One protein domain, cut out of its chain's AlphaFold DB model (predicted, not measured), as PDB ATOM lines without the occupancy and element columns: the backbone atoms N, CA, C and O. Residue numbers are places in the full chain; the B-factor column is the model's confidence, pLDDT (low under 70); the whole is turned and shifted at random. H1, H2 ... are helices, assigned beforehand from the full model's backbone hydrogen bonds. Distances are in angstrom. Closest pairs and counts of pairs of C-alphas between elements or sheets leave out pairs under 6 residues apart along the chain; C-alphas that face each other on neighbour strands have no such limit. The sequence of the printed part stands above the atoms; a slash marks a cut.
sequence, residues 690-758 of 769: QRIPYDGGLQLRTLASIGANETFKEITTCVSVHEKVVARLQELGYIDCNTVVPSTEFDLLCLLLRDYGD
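AT A GLANCE: This is residues 690 to 758 of the 769 residues of the protein "PLU-1 domain-containing protein" of Babesia bovis (UniProt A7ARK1). Three helices make an open triangle: H4 packs on H2, H3 lies nearer H4 than H2, and the short H1 sits at one end. The 69 printed residues hold helices H1, H2, H3, H4 in that order and no named strand: all helix, compact, radius of gyration of the C-alphas 11.8 A, spans 33 by 24 by 23 A.

HOW THE PARTS SIT: H1, residues 692 to 695, is close to but not clearly touching H2, residues 698 to 707; the closest C-alphas, of Ile 692 and Leu 700, are 7.8 A apart. H2 touches H4, residues 745 to 754, at a steep tilt of 44 degrees, opposite ways; the closest C-alphas, of Ala 704 and Leu 749, are 5.4 A apart. H3, residues 719 to 731, is close to but not clearly touching H4, at a shallow tilt of 24 degrees, the same way; the closest C-alphas, of His 722 and Glu 745, are 7.1 A apart. H2 and H3 are apart. In H2 and H4 every O i to N i+4 pair is within hydrogen-bond range, in H3 7 of 9; H1 is too short for one.

IN THESE COORDINATES: H1 begins at C-alpha 692 (122.088, 123.043, 102.829). H2 is 14.1 A long, H3 19.1 A and H4 14.3 A, ending at C-alpha 754 (126.353, 141.113, 103.718).

THE WHOLE: The printed part has no cut; the links H2 to H3 and H3 to H4 are long. Mean pLDDT of the printed part is 71.1, with 21 residues under 70, among them 690 to 696 and 714 to 721.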
ATOM      1  N   GLN A 690     116.888 120.246 102.122       65.06
ATOM      2  CA  GLN A 690     117.194 119.969 103.526       65.06
ATOM      3  C   GLN A 690     118.700 119.752 103.767       65.06
ATOM      4  O   GLN A 690     119.137 119.705 104.915       65.06
ATOM      5  N   ARG A 691     119.507 119.629 102.700       64.31
ATOM      6  CA  ARG A 691     120.954 119.341 102.751       64.31
ATOM      7  C   ARG A 691     121.874 120.567 102.770       64.31
ATOM      8  O   ARG A 691     123.087 120.404 102.878       64.31
ATOM      9  N   ILE A 692     121.328 121.780 102.748       65.25
ATOM     10  CA  ILE A 692     122.088 123.043 102.829       65.25
ATOM     11  C   ILE A 692     123.136 123.101 103.967       65.25
ATOM     12  O   ILE A 692     124.217 123.645 103.725       65.25
ATOM     13  N   PRO A 693     122.897 122.559 105.187       60.88
ATOM     14  CA  PRO A 693     123.864 122.696 106.278       60.88
ATOM     15  C   PRO A 693     125.179 121.932 106.048       60.88
ATOM     16  O   PRO A 693     126.163 122.224 106.722       60.88
ATOM     17  N   TYR A 694     125.225 120.972 105.113       64.06
ATOM     18  CA  TYR A 694     126.396 120.110 104.904       64.06
ATOM     19  C   TYR A 694     127.536 120.772 104.109       64.06
ATOM     20  O   TYR A 694     128.675 120.335 104.242       64.06
ATOM     21  N   ASP A 695     127.259 121.830 103.339       69.19
ATOM     22  CA  ASP A 695     128.258 122.613 102.573       69.19
ATOM     23  C   ASP A 695     128.422 124.048 103.128       69.19
ATOM     24  O   ASP A 695     128.905 124.964 102.463       69.19
ATOM     25  N   GLY A 696     127.922 124.300 104.345       67.94
ATOM     26  CA  GLY A 696     127.958 125.628 104.970       67.94
ATOM     27  C   GLY A 696     127.303 126.735 104.129       67.94
ATOM     28  O   GLY A 696     127.685 127.900 104.245       67.94
ATOM     29  N   GLY A 697     126.380 126.385 103.227       72.81
ATOM     30  CA  GLY A 697     125.725 127.330 102.323       72.81
ATOM     31  C   GLY A 697     126.621 127.930 101.228       72.81
ATOM     32  O   GLY A 697     126.254 128.963 100.671       72.81
ATOM     33  N   LEU A 698     127.782 127.344 100.903       77.69
ATOM     34  CA  LEU A 698     128.679 127.852  99.848       77.69
ATOM     35  C   LEU A 698     127.996 127.887  98.468       77.69
ATOM     36  O   LEU A 698     128.067 128.898  97.763       77.69
ATOM     37  N   GLN A 699     127.278 126.824  98.099       78.88
ATOM     38  CA  GLN A 699     126.492 126.779  96.861       78.88
ATOM     39  C   GLN A 699     125.380 127.843  96.826       78.88
ATOM     40  O   GLN A 699     125.223 128.539  95.824       78.88
ATOM     41  N   LEU A 700     124.652 128.026  97.935       79.56
ATOM     42  CA  LEU A 700     123.607 129.049  98.053       79.56
ATOM     43  C   LEU A 700     124.190 130.464  97.911       79.56
ATOM     44  O   LEU A 700     123.606 131.298  97.225       79.56
ATOM     45  N   ARG A 701     125.371 130.718  98.489       77.31
ATOM     46  CA  ARG A 701     126.103 131.990  98.365       77.31
ATOM     47  C   ARG A 701     126.590 132.259  96.946       77.31
ATOM     48  O   ARG A 701     126.495 133.385  96.473       77.31
ATOM     49  N   THR A 702     127.080 131.228  96.266       81.88
ATOM     50  CA  THR A 702     127.534 131.330  94.873       81.88
ATOM     51  C   THR A 702     126.361 131.641  93.945       81.88
ATOM     52  O   THR A 702     126.466 132.487  93.064       81.88
ATOM     53  N   LEU A 703     125.202 131.018  94.173       81.75
ATOM     54  CA  LEU A 703     123.983 131.368  93.449       81.75
ATOM     55  C   LEU A 703     123.479 132.764  93.837       81.75
ATOM     56  O   LEU A 703     123.054 133.505  92.958       81.75
ATOM     57  N   ALA A 704     123.570 133.170  95.105       80.19
ATOM     58  CA  ALA A 704     123.178 134.512  95.529       80.19
ATOM     59  C   ALA A 704     124.044 135.611  94.894       80.19
ATOM     60  O   ALA A 704     123.503 136.630  94.473       80.19
ATOM     61  N   SER A 705     125.358 135.401  94.752       80.31
ATOM     62  CA  SER A 705     126.247 136.356  94.073       80.31
ATOM     63  C   SER A 705     125.987 136.447  92.569       80.31
ATOM     64  O   SER A 705     126.073 137.537  92.012       80.31
ATOM     65  N   ILE A 706     125.605 135.341  91.920       80.38
ATOM     66  CA  ILE A 706     125.173 135.329  90.512       80.38
ATOM     67  C   ILE A 706     123.822 136.044  90.335       80.38
ATOM     68  O   ILE A 706     123.620 136.750  89.350       80.38
ATOM     69  N   GLY A 707     122.899 135.864  91.282       74.38
ATOM     70  CA  GLY A 707     121.561 136.458  91.246       74.38
ATOM     71  C   GLY A 707     121.513 137.935  91.621       74.38
ATOM     72  O   GLY A 707     120.641 138.653  91.138       74.38
ATOM     73  N   ALA A 708     122.470 138.412  92.424       73.25
ATOM     74  CA  ALA A 708     122.685 139.826  92.736       73.25
ATOM     75  C   ALA A 708     123.292 140.589  91.539       73.25
ATOM     76  O   ALA A 708     124.188 141.418  91.685       73.25
ATOM     77  N   ASN A 709     122.813 140.283  90.335       76.75
ATOM     78  CA  ASN A 709     123.157 140.962  89.105       76.75
ATOM     79  C   ASN A 709     122.187 142.127  88.894       76.75
ATOM     80  O   ASN A 709     120.967 141.948  88.927       76.75
ATOM     81  N   GLU A 710     122.720 143.323  88.644       70.31
ATOM     82  CA  GLU A 710     121.905 144.514  88.385       70.31
ATOM     83  C   GLU A 710     120.976 144.336  87.175       70.31
ATOM     84  O   GLU A 710     119.906 144.939  87.136       70.31
ATOM     85  N   THR A 711     121.312 143.449  86.230       71.50
ATOM     86  CA  THR A 711     120.452 143.141  85.076       71.50
ATOM     87  C   THR A 711     119.148 142.433  85.453       71.50
ATOM     88  O   THR A 711     118.177 142.525  84.709       71.50
ATOM     89  N   PHE A 712     119.079 141.755  86.606       74.19
ATOM     90  CA  PHE A 712     117.848 141.130  87.110       74.19
ATOM     91  C   PHE A 712     117.003 142.078  87.969       74.19
ATOM     92  O   PHE A 712     115.853 141.768  88.291       74.19
ATOM     93  N   LYS A 713     117.522 143.262  88.308       70.75
ATOM     94  CA  LYS A 713     116.826 144.252  89.143       70.75
ATOM     95  C   LYS A 713     115.497 144.712  88.535       70.75
ATOM     96  O   LYS A 713     114.536 144.946  89.259       70.75
ATOM     97  N   GLU A 714     115.414 144.786  87.208       66.25
ATOM     98  CA  GLU A 714     114.190 145.170  86.487       66.25
ATOM     99  C   GLU A 714     113.096 144.079  86.503       66.25
ATOM    100  O   GLU A 714     111.938 144.363  86.192       66.25
ATOM    101  N   ILE A 715     113.440 142.839  86.877       69.75
ATOM    102  CA  ILE A 715     112.569 141.648  86.799       69.75
ATOM    103  C   ILE A 715     112.112 141.177  88.206       69.75
ATOM    104  O   ILE A 715     111.174 140.399  88.330       69.75
ATOM    105  N   THR A 716     112.701 141.695  89.291       64.50
ATOM    106  CA  THR A 716     112.647 141.113  90.654       64.50
ATOM    107  C   THR A 716     111.778 141.878  91.669       64.50
ATOM    108  O   THR A 716     112.246 142.277  92.737       64.50
ATOM    109  N   THR A 717     110.489 142.092  91.380       60.12
ATOM    110  CA  THR A 717     109.609 142.978  92.190       60.12
ATOM    111  C   THR A 717     108.612 142.273  93.134       60.12
ATOM    112  O   THR A 717     107.691 142.911  93.644       60.12
ATOM    113  N   CYS A 718     108.774 140.977  93.432       60.50
ATOM    114  CA  CYS A 718     107.751 140.203  94.156       60.50
ATOM    115  C   CYS A 718     107.943 140.148  95.692       60.50
ATOM    116  O   CYS A 718     108.606 139.262  96.224       60.50
ATOM    117  N   VAL A 719     107.281 141.046  96.431       59.22
ATOM    118  CA  VAL A 719     107.390 141.169  97.907       59.22
ATOM    119  C   VAL A 719     106.892 139.930  98.681       59.22
ATOM    120  O   VAL A 719     107.445 139.588  99.724       59.22
ATOM    121  N   SER A 720     105.876 139.216  98.182       61.12
ATOM    122  CA  SER A 720     105.201 138.137  98.933       61.12
ATOM    123  C   SER A 720     106.023 136.848  99.081       61.12
ATOM    124  O   SER A 720     105.788 136.056  99.996       61.12
ATOM    125  N   VAL A 721     107.006 136.624  98.205       64.88
ATOM    126  CA  VAL A 721     107.932 135.480  98.289       64.88
ATOM    127  C   VAL A 721     109.047 135.753  99.285       64.88
ATOM    128  O   VAL A 721     109.486 134.841  99.988       64.88
ATOM    129  N   HIS A 722     109.470 137.014  99.388       72.00
ATOM    130  CA  HIS A 722     110.563 137.410 100.264       72.00
ATOM    131  C   HIS A 722     110.235 137.140 101.728       72.00
ATOM    132  O   HIS A 722     111.116 136.700 102.448       72.00
ATOM    133  N   GLU A 723     108.984 137.300 102.168       70.94
ATOM    134  CA  GLU A 723     108.588 136.992 103.552       70.94
ATOM    135  C   GLU A 723     108.856 135.520 103.916       70.94
ATOM    136  O   GLU A 723     109.445 135.226 104.955       70.94
ATOM    137  N   LYS A 724     108.494 134.583 103.027       72.50
ATOM    138  CA  LYS A 724     108.722 133.140 103.232       72.50
ATOM    139  C   LYS A 724     110.200 132.772 103.145       72.50
ATOM    140  O   LYS A 724     110.666 131.914 103.891       72.50
ATOM    141  N   VAL A 725     110.932 133.409 102.235       74.62
ATOM    142  CA  VAL A 725     112.371 133.190 102.064       74.62
ATOM    143  C   VAL A 725     113.150 133.744 103.257       74.62
ATOM    144  O   VAL A 725     113.991 133.034 103.795       74.62
ATOM    145  N   VAL A 726     112.839 134.955 103.725       75.88
ATOM    146  CA  VAL A 726     113.442 135.564 104.922       75.88
ATOM    147  C   VAL A 726     113.166 134.704 106.151       75.88
ATOM    148  O   VAL A 726     114.112 134.379 106.861       75.88
ATOM    149  N   ALA A 727     111.926 134.243 106.353       76.19
ATOM    150  CA  ALA A 727     111.596 133.333 107.452       76.19
ATOM    151  C   ALA A 727     112.431 132.039 107.398       76.19
ATOM    152  O   ALA A 727     113.001 131.615 108.402       76.19
ATOM    153  N   ARG A 728     112.589 131.442 106.209       74.94
ATOM    154  CA  ARG A 728     113.418 130.242 106.031       74.94
ATOM    155  C   ARG A 728     114.910 130.507 106.259       74.94
ATOM    156  O   ARG A 728     115.615 129.652 106.785       74.94
ATOM    157  N   LEU A 729     115.407 131.675 105.869       75.38
ATOM    158  CA  LEU A 729     116.797 132.075 106.091       75.38
ATOM    159  C   LEU A 729     117.083 132.370 107.568       75.38
ATOM    160  O   LEU A 729     118.169 132.035 108.038       75.38
ATOM    161  N   GLN A 730     116.108 132.909 108.301       79.38
ATOM    162  CA  GLN A 730     116.154 133.058 109.758       79.38
ATOM    163  C   GLN A 730     116.174 131.691 110.459       79.38
ATOM    164  O   GLN A 730     117.012 131.470 111.328       79.38
ATOM    165  N   GLU A 731     115.334 130.735 110.035       77.50
ATOM    166  CA  GLU A 731     115.359 129.349 110.548       77.50
ATOM    167  C   GLU A 731     116.721 128.667 110.347       77.50
ATOM    168  O   GLU A 731     117.161 127.880 111.183       77.50
ATOM    169  N   LEU A 732     117.385 128.960 109.229       73.38
ATOM    170  CA  LEU A 732     118.704 128.426 108.896       73.38
ATOM    171  C   LEU A 732     119.862 129.223 109.533       73.38
ATOM    172  O   LEU A 732     121.015 128.818 109.396       73.38
ATOM    173  N   GLY A 733     119.574 130.330 110.231       70.88
ATOM    174  CA  GLY A 733     120.562 131.169 110.916       70.88
ATOM    175  C   GLY A 733     121.403 132.062 109.997       70.88
ATOM    176  O   GLY A 733     122.475 132.503 110.405       70.88
ATOM    177  N   TYR A 734     120.952 132.313 108.764       71.38
ATOM    178  CA  TYR A 734     121.678 133.122 107.776       71.38
ATOM    179  C   TYR A 734     121.431 134.631 107.897       71.38
ATOM    180  O   TYR A 734     122.225 135.407 107.378       71.38
ATOM    181  N   ILE A 735     120.329 135.044 108.529       74.94
ATOM    182  CA  ILE A 735     119.907 136.446 108.674       74.94
ATOM    183  C   ILE A 735     119.303 136.628 110.079       74.94
ATOM    184  O   ILE A 735     118.687 135.700 110.603       74.94
ATOM    185  N   ASP A 736     119.462 137.812 110.686       71.75
ATOM    186  CA  ASP A 736     118.884 138.138 112.001       71.75
ATOM    187  C   ASP A 736     117.337 138.125 112.002       71.75
ATOM    188  O   ASP A 736     116.666 138.443 111.012       71.75
ATOM    189  N   CYS A 737     116.746 137.792 113.151       67.19
ATOM    190  CA  CYS A 737     115.300 137.707 113.361       67.19
ATOM    191  C   CYS A 737     114.586 139.064 113.195       67.19
ATOM    192  O   CYS A 737     113.380 139.098 112.961       67.19
ATOM    193  N   ASN A 738     115.322 140.177 113.295       70.62
ATOM    194  CA  ASN A 738     114.795 141.544 113.190       70.62
ATOM    195  C   ASN A 738     114.943 142.172 111.791       70.62
ATOM    196  O   ASN A 738     114.620 143.349 111.613       70.62
ATOM    197  N   THR A 739     115.456 141.435 110.802       74.94
ATOM    198  CA  THR A 739     115.712 141.984 109.463       74.94
ATOM    199  C   THR A 739     114.410 142.299 108.727       74.94
ATOM    200  O   THR A 739     113.531 141.449 108.591       74.94
ATOM    201  N   VAL A 740     114.288 143.537 108.237       76.69
ATOM    202  CA  VAL A 740     113.131 143.999 107.453       76.69
ATOM    203  C   VAL A 740     113.084 143.254 106.123       76.69
ATOM    204  O   VAL A 740     114.100 143.142 105.438       76.69
ATOM    205  N   VAL A 741     111.897 142.774 105.746       73.88
ATOM    206  CA  VAL A 741     111.704 142.061 104.482       73.88
ATOM    207  C   VAL A 741     112.016 143.008 103.313       73.88
ATOM    208  O   VAL A 741     111.388 144.064 103.193       73.88
ATOM    209  N   PRO A 742     112.991 142.668 102.459       74.50
ATOM    210  CA  PRO A 742     113.389 143.496 101.329       74.50
ATOM    211  C   PRO A 742     112.280 143.591 100.276       74.50
ATOM    212  O   PRO A 742     111.520 142.648 100.050       74.50
ATOM    213  N   SER A 743     112.213 144.731  99.586       67.81
ATOM    214  CA  SER A 743     111.215 144.993  98.540       67.81
ATOM    215  C   SER A 743     111.533 144.341  97.191       67.81
ATOM    216  O   SER A 743     110.620 144.143  96.393       67.81
ATOM    217  N   THR A 744     112.797 143.995  96.922       71.44
ATOM    218  CA  THR A 744     113.231 143.340  95.675       71.44
ATOM    219  C   THR A 744     114.051 142.082  95.968       71.44
ATOM    220  O   THR A 744     114.696 142.004  97.018       71.44
ATOM    221  N   GLU A 745     114.048 141.094  95.058       74.19
ATOM    222  CA  GLU A 745     114.904 139.904  95.248       74.19
ATOM    223  C   GLU A 745     116.382 140.311  95.217       74.19
ATOM    224  O   GLU A 745     117.187 139.733  95.934       74.19
ATOM    225  N   PHE A 746     116.754 141.347  94.459       75.94
ATOM    226  CA  PHE A 746     118.117 141.879  94.468       75.94
ATOM    227  C   PHE A 746     118.548 142.322  95.877       75.94
ATOM    228  O   PHE A 746     119.602 141.910  96.360       75.94
ATOM    229  N   ASP A 747     117.704 143.087  96.575       75.12
ATOM    230  CA  ASP A 747     117.988 143.537  97.942       75.12
ATOM    231  C   ASP A 747     118.062 142.351  98.922       75.12
ATOM    232  O   ASP A 747     118.909 142.336  99.816       75.12
ATOM    233  N   LEU A 748     117.235 141.320  98.717       75.50
ATOM    234  CA  LEU A 748     117.279 140.064  99.476       75.50
ATOM    235  C   LEU A 748     118.601 139.315  99.308       75.50
ATOM    236  O   LEU A 748     119.180 138.845 100.289       75.50
ATOM    237  N   LEU A 749     119.101 139.221  98.080       77.69
ATOM    238  CA  LEU A 749     120.380 138.578  97.794       77.69
ATOM    239  C   LEU A 749     121.554 139.404  98.328       77.69
ATOM    240  O   LEU A 749     122.511 138.839  98.853       77.69
ATOM    241  N   CYS A 750     121.480 140.736  98.270       76.12
ATOM    242  CA  CYS A 750     122.482 141.604  98.886       76.12
ATOM    243  C   CYS A 750     122.525 141.464 100.416       76.12
ATOM    244  O   CYS A 750     123.615 141.522 100.986       76.12
ATOM    245  N   LEU A 751     121.381 141.256 101.078       75.00
ATOM    246  CA  LEU A 751     121.324 140.963 102.517       75.00
ATOM    247  C   LEU A 751     122.009 139.628 102.840       75.00
ATOM    248  O   LEU A 751     122.881 139.582 103.705       75.00
ATOM    249  N   LEU A 752     121.710 138.577 102.070       74.00
ATOM    250  CA  LEU A 752     122.367 137.267 102.181       74.00
ATOM    251  C   LEU A 752     123.893 137.315 102.025       74.00
ATOM    252  O   LEU A 752     124.606 136.499 102.609       74.00
ATOM    253  N   LEU A 753     124.401 138.246 101.217       76.06
ATOM    254  CA  LEU A 753     125.832 138.411 100.958       76.06
ATOM    255  C   LEU A 753     126.534 139.328 101.978       76.06
ATOM    256  O   LEU A 753     127.762 139.283 102.062       76.06
ATOM    257  N   ARG A 754     125.797 140.150 102.744       71.12
ATOM    258  CA  ARG A 754     126.353 141.113 103.718       71.12
ATOM    259  C   ARG A 754     126.624 140.527 105.107       71.12
ATOM    260  O   ARG A 754     127.613 140.923 105.716       71.12
ATOM    261  N   ASP A 755     125.803 139.596 105.593       60.53
ATOM    262  CA  ASP A 755     125.824 139.159 107.005       60.53
ATOM    263  C   ASP A 755     126.858 138.059 107.344       60.53
ATOM    264  O   ASP A 755     126.916 137.570 108.472       60.53
ATOM    265  N   TYR A 756     127.754 137.697 106.419       52.50
ATOM    266  CA  TYR A 756     128.837 136.734 106.673       52.50
ATOM    267  C   TYR A 756     130.148 137.411 107.112       52.50
ATOM    268  O   TYR A 756     131.131 137.460 106.372       52.50
ATOM    269  N   GLY A 757     130.177 137.884 108.359       47.31
ATOM    270  CA  GLY A 757     131.405 138.032 109.145       47.31
ATOM    271  C   GLY A 757     131.477 136.908 110.183       47.31
ATOM    272  O   GLY A 757     130.820 137.013 111.208       47.31
ATOM    273  N   ASP A 758     132.245 135.853 109.885       39.94
ATOM    274  CA  ASP A 758     132.499 134.625 110.670       39.94
ATOM    275  C   ASP A 758     131.270 133.819 111.173       39.94
ATOM    276  O   ASP A 758     130.445 134.317 111.941       39.94
TER     277      ASP A 758